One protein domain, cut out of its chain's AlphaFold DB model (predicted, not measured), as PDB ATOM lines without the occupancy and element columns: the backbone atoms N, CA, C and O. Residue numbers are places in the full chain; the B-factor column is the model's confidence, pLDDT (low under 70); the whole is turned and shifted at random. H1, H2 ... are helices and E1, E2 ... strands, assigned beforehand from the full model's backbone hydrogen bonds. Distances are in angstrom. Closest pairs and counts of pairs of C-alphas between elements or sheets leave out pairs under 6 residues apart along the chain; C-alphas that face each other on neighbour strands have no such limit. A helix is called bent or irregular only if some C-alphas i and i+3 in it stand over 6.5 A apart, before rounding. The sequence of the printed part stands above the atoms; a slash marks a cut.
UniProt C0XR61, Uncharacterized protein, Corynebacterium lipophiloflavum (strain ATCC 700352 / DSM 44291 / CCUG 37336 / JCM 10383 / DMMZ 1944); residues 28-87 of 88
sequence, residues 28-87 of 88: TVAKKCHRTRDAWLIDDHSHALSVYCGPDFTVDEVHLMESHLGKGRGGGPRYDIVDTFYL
ATOM      1  N   THR A  28     197.881 169.317 182.296       89.94
ATOM      2  CA  THR A  28     197.547 168.868 183.651       89.94
ATOM      3  C   THR A  28     196.041 168.631 183.740       89.94
ATOM      4  O   THR A  28     195.271 169.586 183.743       89.94
ATOM      5  N   VAL A  29     195.620 167.370 183.843       88.56
ATOM      6  CA  VAL A  29     194.194 166.994 183.938       88.56
ATOM      7  C   VAL A  29     193.652 167.013 185.369       88.56
ATOM      8  O   VAL A  29     192.465 167.235 185.586       88.56
ATOM      9  N   ALA A  30     194.515 166.802 186.365       87.38
ATOM     10  CA  ALA A  30     194.143 166.806 187.774       87.38
ATOM     11  C   ALA A  30     195.343 167.147 188.665       87.38
ATOM     12  O   ALA A  30     196.499 166.945 188.291       87.38
ATOM     13  N   LYS A  31     195.064 167.635 189.877       84.00
ATOM     14  CA  LYS A  31     196.057 167.795 190.947       84.00
ATOM     15  C   LYS A  31     195.497 167.199 192.232       84.00
ATOM     16  O   LYS A  31     194.357 167.487 192.597       84.00
ATOM     17  N   LYS A  32     196.308 166.408 192.938       84.19
ATOM     18  CA  LYS A  32     195.978 165.942 194.289       84.19
ATOM     19  C   LYS A  32     195.943 167.146 195.226       84.19
ATOM     20  O   LYS A  32     196.926 167.874 195.342       84.19
ATOM     21  N   CYS A  33     194.818 167.366 195.890       79.62
ATOM     22  CA  CYS A  33     194.679 168.381 196.925       79.62
ATOM     23  C   CYS A  33     193.887 167.822 198.107       79.62
ATOM     24  O   CYS A  33     193.284 166.756 198.024       79.62
ATOM     25  N   HIS A  34     193.854 168.566 199.213       75.69
ATOM     26  CA  HIS A  34     193.139 168.146 200.424       75.69
ATOM     27  C   HIS A  34     191.628 167.928 200.204       75.69
ATOM     28  O   HIS A  34     190.969 167.271 200.999       75.69
ATOM     29  N   ARG A  35     191.067 168.473 199.117       76.69
ATOM     30  CA  ARG A  35     189.647 168.344 198.757       76.69
ATOM     31  C   ARG A  35     189.392 167.263 197.705       76.69
ATOM     32  O   ARG A  35     188.238 167.062 197.332       76.69
ATOM     33  N   THR A  36     190.434 166.600 197.201       81.81
ATOM     34  CA  THR A  36     190.284 165.502 196.247       81.81
ATOM     35  C   THR A  36     189.652 164.316 196.964       81.81
ATOM     36  O   THR A  36     190.250 163.744 197.873       81.81
ATOM     37  N   ARG A  37     188.425 163.968 196.568       82.19
ATOM     38  CA  ARG A  37     187.773 162.734 197.014       82.19
ATOM     39  C   ARG A  37     188.512 161.532 196.444       82.19
ATOM     40  O   ARG A  37     189.093 161.639 195.367       82.19
ATOM     41  N   ASP A  38     188.510 160.436 197.196       87.69
ATOM     42  CA  ASP A  38     189.089 159.155 196.787       87.69
ATOM     43  C   ASP A  38     190.526 159.295 196.268       87.69
ATOM     44  O   ASP A  38     190.927 158.697 195.275       87.69
ATOM     45  N   ALA A  39     191.330 160.124 196.945       84.88
ATOM     46  CA  ALA A  39     192.682 160.466 196.508       84.88
ATOM     47  C   ALA A  39     193.641 159.259 196.425       84.88
ATOM     48  O   ALA A  39     194.748 159.408 195.906       84.88
ATOM     49  N   TRP A  40     193.239 158.098 196.953       83.69
ATOM     50  CA  TRP A  40     193.933 156.819 196.791       83.69
ATOM     51  C   TRP A  40     193.770 156.218 195.384       83.69
ATOM     52  O   TRP A  40     194.631 155.458 194.972       83.69
ATOM     53  N   LEU A  41     192.732 156.591 194.624       89.00
ATOM     54  CA  LEU A  41     192.504 156.134 193.242       89.00
ATOM     55  C   LEU A  41     193.301 156.927 192.197       89.00
ATOM     56  O   LEU A  41     193.230 156.630 191.008       89.00
ATOM     57  N   ILE A  42     194.031 157.969 192.607       89.00
ATOM     58  CA  ILE A  42     194.784 158.816 191.669       89.00
ATOM     59  C   ILE A  42     195.804 157.993 190.882       89.00
ATOM     60  O   ILE A  42     195.965 158.234 189.687       89.00
ATOM     61  N   ASP A  43     196.452 157.024 191.526       89.62
ATOM     62  CA  ASP A  43     197.462 156.191 190.878       89.62
ATOM     63  C   ASP A  43     196.817 155.271 189.830       89.62
ATOM     64  O   ASP A  43     197.288 155.219 188.692       89.62
ATOM     65  N   ASP A  44     195.673 154.657 190.154       91.50
ATOM     66  CA  ASP A  44     194.896 153.829 189.220       91.50
ATOM     67  C   ASP A  44     194.399 154.644 188.016       91.50
ATOM     68  O   ASP A  44     194.541 154.228 186.864       91.50
ATOM     69  N   HIS A  45     193.867 155.848 188.255       90.94
ATOM     70  CA  HIS A  45     193.441 156.752 187.185       90.94
ATOM     71  C   HIS A  45     194.621 157.219 186.324       90.94
ATOM     72  O   HIS A  45     194.506 157.267 185.100       90.94
ATOM     73  N   SER A  46     195.764 157.544 186.936       90.25
ATOM     74  CA  SER A  46     196.970 157.927 186.197       90.25
ATOM     75  C   SER A  46     197.490 156.776 185.348       90.25
ATOM     76  O   SER A  46     197.956 157.009 184.233       90.25
ATOM     77  N   HIS A  47     197.416 155.543 185.851       91.19
ATOM     78  CA  HIS A  47     197.801 154.362 185.094       91.19
ATOM     79  C   HIS A  47     196.866 154.146 183.902       91.19
ATOM     80  O   HIS A  47     197.342 154.019 182.775       91.19
ATOM     81  N   ALA A  48     195.550 154.205 184.117       91.69
ATOM     82  CA  ALA A  48     194.562 154.088 183.046       91.69
ATOM     83  C   ALA A  48     194.752 155.160 181.954       91.69
ATOM     84  O   ALA A  48     194.636 154.863 180.767       91.69
ATOM     85  N   LEU A  49     195.103 156.391 182.338       91.12
ATOM     86  CA  LEU A  49     195.367 157.490 181.404       91.12
ATOM     87  C   LEU A  49     196.764 157.453 180.767       91.12
ATOM     88  O   LEU A  49     197.005 158.192 179.820       91.12
ATOM     89  N   SER A  50     197.685 156.603 181.228       90.94
ATOM     90  CA  SER A  50     199.063 156.569 180.705       90.94
ATOM     91  C   SER A  50     199.161 156.149 179.235       90.94
ATOM     92  O   SER A  50     200.115 156.514 178.551       90.94
ATOM     93  N   VAL A  51     198.159 155.417 178.744       91.75
ATOM     94  CA  VAL A  51     198.032 154.982 177.344       91.75
ATOM     95  C   VAL A  51     197.068 155.855 176.539       91.75
ATOM     96  O   VAL A  51     196.878 155.635 175.346       91.75
ATOM     97  N   TYR A  52     196.424 156.828 177.185       88.12
ATOM     98  CA  TYR A  52     195.450 157.689 176.540       88.12
ATOM     99  C   TYR A  52     196.162 158.803 175.771       88.12
ATOM    100  O   TYR A  52     196.734 159.718 176.362       88.12
ATOM    101  N   CYS A  53     196.105 158.740 174.441       86.88
ATOM    102  CA  CYS A  53     196.689 159.758 173.566       86.88
ATOM    103  C   CYS A  53     195.909 161.082 173.561       86.88
ATOM    104  O   CYS A  53     196.460 162.106 173.170       86.88
ATOM    105  N   GLY A  54     194.655 161.081 174.018       88.50
ATOM    106  CA  GLY A  54     193.776 162.229 173.842       88.50
ATOM    107  C   GLY A  54     193.187 162.317 172.433       88.50
ATOM    108  O   GLY A  54     193.557 161.542 171.550       88.50
ATOM    109  N   PRO A  55     192.217 163.220 172.236       91.75
ATOM    110  CA  PRO A  55     191.718 163.543 170.910       91.75
ATOM    111  C   PRO A  55     192.733 164.400 170.152       91.75
ATOM    112  O   PRO A  55     193.421 165.231 170.750       91.75
ATOM    113  N   ASP A  56     192.746 164.262 168.831       94.31
ATOM    114  CA  ASP A  56     193.392 165.241 167.967       94.31
ATOM    115  C   ASP A  56     192.557 166.526 167.936       94.31
ATOM    116  O   ASP A  56     191.326 166.492 167.855       94.31
ATOM    117  N   PHE A  57     193.232 167.671 167.997       92.12
ATOM    118  CA  PHE A  57     192.608 168.979 167.847       92.12
ATOM    119  C   PHE A  57     193.573 169.956 167.180       92.12
ATOM    120  O   PHE A  57     194.792 169.859 167.330       92.12
ATOM    121  N   THR A  58     193.007 170.917 166.461       94.38
ATOM    122  CA  THR A  58     193.750 172.059 165.928       94.38
ATOM    123  C   THR A  58     193.716 173.185 166.954       94.38
ATOM    124  O   THR A  58     192.700 173.401 167.611       94.38
ATOM    125  N   VAL A  59     194.837 173.888 167.118       93.44
ATOM    126  CA  VAL A  59     194.889 175.104 167.934       93.44
ATOM    127  C   VAL A  59     194.612 176.290 167.024       93.44
ATOM    128  O   VAL A  59     195.409 176.572 166.132       93.44
ATOM    129  N   ASP A  60     193.511 176.991 167.274       96.12
ATOM    130  CA  ASP A  60     193.121 178.169 166.489       96.12
ATOM    131  C   ASP A  60     193.549 179.485 167.161       96.12
ATOM    132  O   ASP A  60     193.686 180.517 166.504       96.12
ATOM    133  N   GLU A  61     193.793 179.466 168.473       95.81
ATOM    134  CA  GLU A  61     194.165 180.648 169.249       95.81
ATOM    135  C   GLU A  61     195.088 180.326 170.434       95.81
ATOM    136  O   GLU A  61     195.104 179.218 170.971       95.81
ATOM    137  N   VAL A  62     195.862 181.328 170.849       95.31
ATOM    138  CA  VAL A  62     196.726 181.306 172.032       95.31
ATOM    139  C   VAL A  62     196.330 182.456 172.946       95.31
ATOM    140  O   VAL A  62     196.231 183.599 172.504       95.31
ATOM    141  N   HIS A  63     196.140 182.169 174.232       96.50
ATOM    142  CA  HIS A  63     195.835 183.180 175.244       96.50
ATOM    143  C   HIS A  63     197.070 183.532 176.065       96.50
ATOM    144  O   HIS A  63     197.720 182.651 176.630       96.50
ATOM    145  N   LEU A  64     197.349 184.832 176.192       95.81
ATOM    146  CA  LEU A  64     198.205 185.334 177.260       95.81
ATOM    147  C   LEU A  64     197.352 185.431 178.524       95.81
ATOM    148  O   LEU A  64     196.350 186.145 178.542       95.81
ATOM    149  N   MET A  65     197.727 184.696 179.567       95.75
ATOM    150  CA  MET A  65     196.954 184.619 180.805       95.75
ATOM    151  C   MET A  65     197.746 185.152 181.993       95.75
ATOM    152  O   MET A  65     198.923 184.833 182.157       95.75
ATOM    153  N   GLU A  66     197.069 185.888 182.868       96.38
ATOM    154  CA  GLU A  66     197.579 186.253 184.185       96.38
ATOM    155  C   GLU A  66     197.031 185.287 185.244       96.38
ATOM    156  O   GLU A  66     195.855 184.919 185.233       96.38
ATOM    157  N   SER A  67     197.892 184.849 186.167       95.38
ATOM    158  CA  SER A  67     197.535 183.924 187.245       95.38
ATOM    159  C   SER A  67     197.643 184.594 188.609       95.38
ATOM    160  O   SER A  67     198.737 184.882 189.093       95.38
ATOM    161  N   HIS A  68     196.516 184.719 189.305       95.75
ATOM    162  CA  HIS A  68     196.449 185.252 190.663       95.75
ATOM    163  C   HIS A  68     196.238 184.125 191.680       95.75
ATOM    164  O   HIS A  68     195.117 183.650 191.907       95.75
ATOM    165  N   LEU A  69     197.325 183.690 192.320       94.00
ATOM    166  CA  LEU A  69     197.287 182.623 193.323       94.00
ATOM    167  C   LEU A  69     196.444 183.025 194.543       94.00
ATOM    168  O   LEU A  69     196.518 184.152 195.032       94.00
ATOM    169  N   GLY A  70     195.621 182.096 195.035       94.06
ATOM    170  CA  GLY A  70     194.770 182.318 196.207       94.06
ATOM    171  C   GLY A  70     193.539 183.195 195.962       94.06
ATOM    172  O   GLY A  70     192.733 183.366 196.874       94.06
ATOM    173  N   LYS A  71     193.372 183.757 194.759       95.94
ATOM    174  CA  LYS A  71     192.254 184.660 194.423       95.94
ATOM    175  C   LYS A  71     191.055 183.949 193.792       95.94
ATOM    176  O   LYS A  71     190.053 184.592 193.498       95.94
ATOM    177  N   GLY A  72     191.151 182.643 193.563       92.00
ATOM    178  CA  GLY A  72     190.084 181.803 193.030       92.00
ATOM    179  C   GLY A  72     189.204 181.190 194.118       92.00
ATOM    180  O   GLY A  72     189.500 181.227 195.316       92.00
ATOM    181  N   ARG A  73     188.100 180.569 193.693       86.62
ATOM    182  CA  ARG A  73     187.139 179.926 194.599       86.62
ATOM    183  C   ARG A  73     187.829 178.851 195.448       86.62
ATOM    184  O   ARG A  73     188.476 177.951 194.922       86.62
ATOM    185  N   GLY A  74     187.667 178.935 196.769       84.69
ATOM    186  CA  GLY A  74     188.280 177.991 197.707       84.69
ATOM    187  C   GLY A  74     189.801 178.124 197.849       84.69
ATOM    188  O   GLY A  74     190.430 177.144 198.236       84.69
ATOM    189  N   GLY A  75     190.373 179.291 197.521       88.81
ATOM    190  CA  GLY A  75     191.813 179.566 197.622       88.81
ATOM    191  C   GLY A  75     192.633 179.053 196.435       88.81
ATOM    192  O   GLY A  75     193.860 179.043 196.494       88.81
ATOM    193  N   GLY A  76     191.974 178.610 195.360       89.31
ATOM    194  CA  GLY A  76     192.638 178.214 194.120       89.31
ATOM    195  C   GLY A  76     193.200 179.408 193.333       89.31
ATOM    196  O   GLY A  76     192.991 180.561 193.715       89.31
ATOM    197  N   PRO A  77     193.911 179.160 192.223       93.06
ATOM    198  CA  PRO A  77     194.278 180.218 191.291       93.06
ATOM    199  C   PRO A  77     193.027 180.796 190.619       93.06
ATOM    200  O   PRO A  77     192.065 180.077 190.337       93.06
ATOM    201  N   ARG A  78     193.049 182.103 190.364       95.62
ATOM    202  CA  ARG A  78     192.134 182.777 189.439       95.62
ATOM    203  C   ARG A  78     192.945 183.181 188.218       95.62
ATOM    204  O   ARG A  78     194.012 183.765 188.394       95.62
ATOM    205  N   TYR A  79     192.444 182.863 187.035       95.94
ATOM    206  CA  TYR A  79     193.105 183.201 185.784       95.94
ATOM    207  C   TYR A  79     192.293 184.245 185.035       95.94
ATOM    208  O   TYR A  79     191.077 184.086 184.919       95.94
ATOM    209  N   ASP A  80     192.977 185.259 184.520       97.19
ATOM    210  CA  ASP A  80     192.405 186.279 183.650       97.19
ATOM    211  C   ASP A  80     193.071 186.192 182.274       97.19
ATOM    212  O   ASP A  80     194.280 185.975 182.173       97.19
ATOM    213  N   ILE A  81     192.280 186.335 181.210       97.56
ATOM    214  CA  ILE A  81     192.812 186.458 179.850       97.56
ATOM    215  C   ILE A  81     193.237 187.912 179.664       97.56
ATOM    216  O   ILE A  81     192.416 188.818 179.788       97.56
ATOM    217  N   VAL A  82     194.519 188.114 179.379       97.81
ATOM    218  CA  VAL A  82     195.107 189.427 179.096       97.81
ATOM    219  C   VAL A  82     194.978 189.751 177.611       97.81
ATOM    220  O   VAL A  82     194.642 190.879 177.263       97.81
ATOM    221  N   ASP A  83     195.223 188.766 176.740       96.69
ATOM    222  CA  ASP A  83     195.114 188.927 175.287       96.69
ATOM    223  C   ASP A  83     194.885 187.581 174.573       96.69
ATOM    224  O   ASP A  83     195.192 186.514 175.121       96.69
ATOM    225  N   THR A  84     194.389 187.644 173.334       96.69
ATOM    226  CA  THR A  84     194.105 186.496 172.458       96.69
ATOM    227  C   THR A  84     194.782 186.663 171.098       96.69
ATOM    228  O   THR A  84     194.557 187.635 170.374       96.69
ATOM    229  N   PHE A  85     195.561 185.658 170.699       94.75
ATOM    230  CA  PHE A  85     196.283 185.610 169.430       94.75
ATOM    231  C   PHE A  85     195.759 184.475 168.554       94.75
ATOM    232  O   PHE A  85     195.946 183.310 168.879       94.75
ATOM    233  N   TYR A  86     195.163 184.808 167.413       94.44
ATOM    234  CA  TYR A  86     194.673 183.812 166.457       94.44
ATOM    235  C   TYR A  86     195.809 183.268 165.585       94.44
ATOM    236  O   TYR A  86     196.573 184.042 164.991       94.44
ATOM    237  N   LEU A  87     195.899 181.942 165.502       90.56
ATOM    238  CA  LEU A  87     196.826 181.212 164.647       90.56
ATOM    239  C   LEU A  87     196.224 181.102 163.236       90.56
ATOM    240  O   LEU A  87     195.016 180.942 163.073       90.56
TER     241      LEU A  87
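What this domain is: This is residues 28 to 87 of the 88 residues of an uncharacterized protein of Corynebacterium lipophiloflavum (strain ATCC 700352 / DSM 44291 / CCUG 37336 / JCM 10383 / DMMZ 1944) (UniProt C0XR61). The printed part is a flat, open horseshoe: the two-stranded hairpin E1 and E2 makes one arm, the single helix H1 makes the other, and the long link from H1 to E1 arches between them. The first stretch, residues 28 to 38, begins inside the opening and folds back into H1, while residues 50 to 57 of the arch stand free. The printed part has 60 residues, with one named helix and two named strands in the order H1, E1, E2; the sheet has the order E1 - E2 and is antiparallel. The class is mixed, helices and strands, though under half of the residues are in named elements. The whole is only just extended, close to loose, with a radius of gyration of the C-alphas of 15.8 A, and spans 39 by 33 by 10 A.

Where its parts are: The printed part begins at Thr 28, with its C-alpha at (197.547, 168.868, 183.651). H1 is residues 39 to 49, 15.6 A from first to last C-alpha, and begins with C-alpha 39 at (192.682, 160.466, 196.508). H1 is only just irregular: C-alphas 40 and 43 are 6.9 A apart. E1 is residues 61 to 68, 22.0 A long from first to last C-alpha. E2 is residues 78 to 86, 23.1 A long from first to last C-alpha, and ends with C-alpha 86 at (194.673, 183.812, 166.457).

How they stand to each other: E1 and E2 are antiparallel neighbours and form a hairpin, with 159 degrees between their N-to-C directions. Among the C-alphas that face each other are 61 and 86, 4.3 A apart, and 68 and 78, 5.1 A apart. N 62 and O 85, at 2.8 A, and N 80 and O 66, at 3.0 A, are within hydrogen-bond range. E2 bends by 57 degrees at residue 82. H1 and E2 are apart. In H1, 5 of 7 O i to N i+4 pairs are within hydrogen-bond range.

The domain as a whole: The two C-alphas farthest apart are those of Trp 40 in H1 and Tyr 86 in E2, at 40.6 A. The C-alphas of Thr 28 and Leu 87, the first and last printed residues, are 22.7 A apart. The link from H1 to E1 is long, with 11 residues, and the link from E1 to E2 is short, with 9 residues. The printed part has no cut. The mean pLDDT of the printed part is 90.9, and no printed residue is under 70.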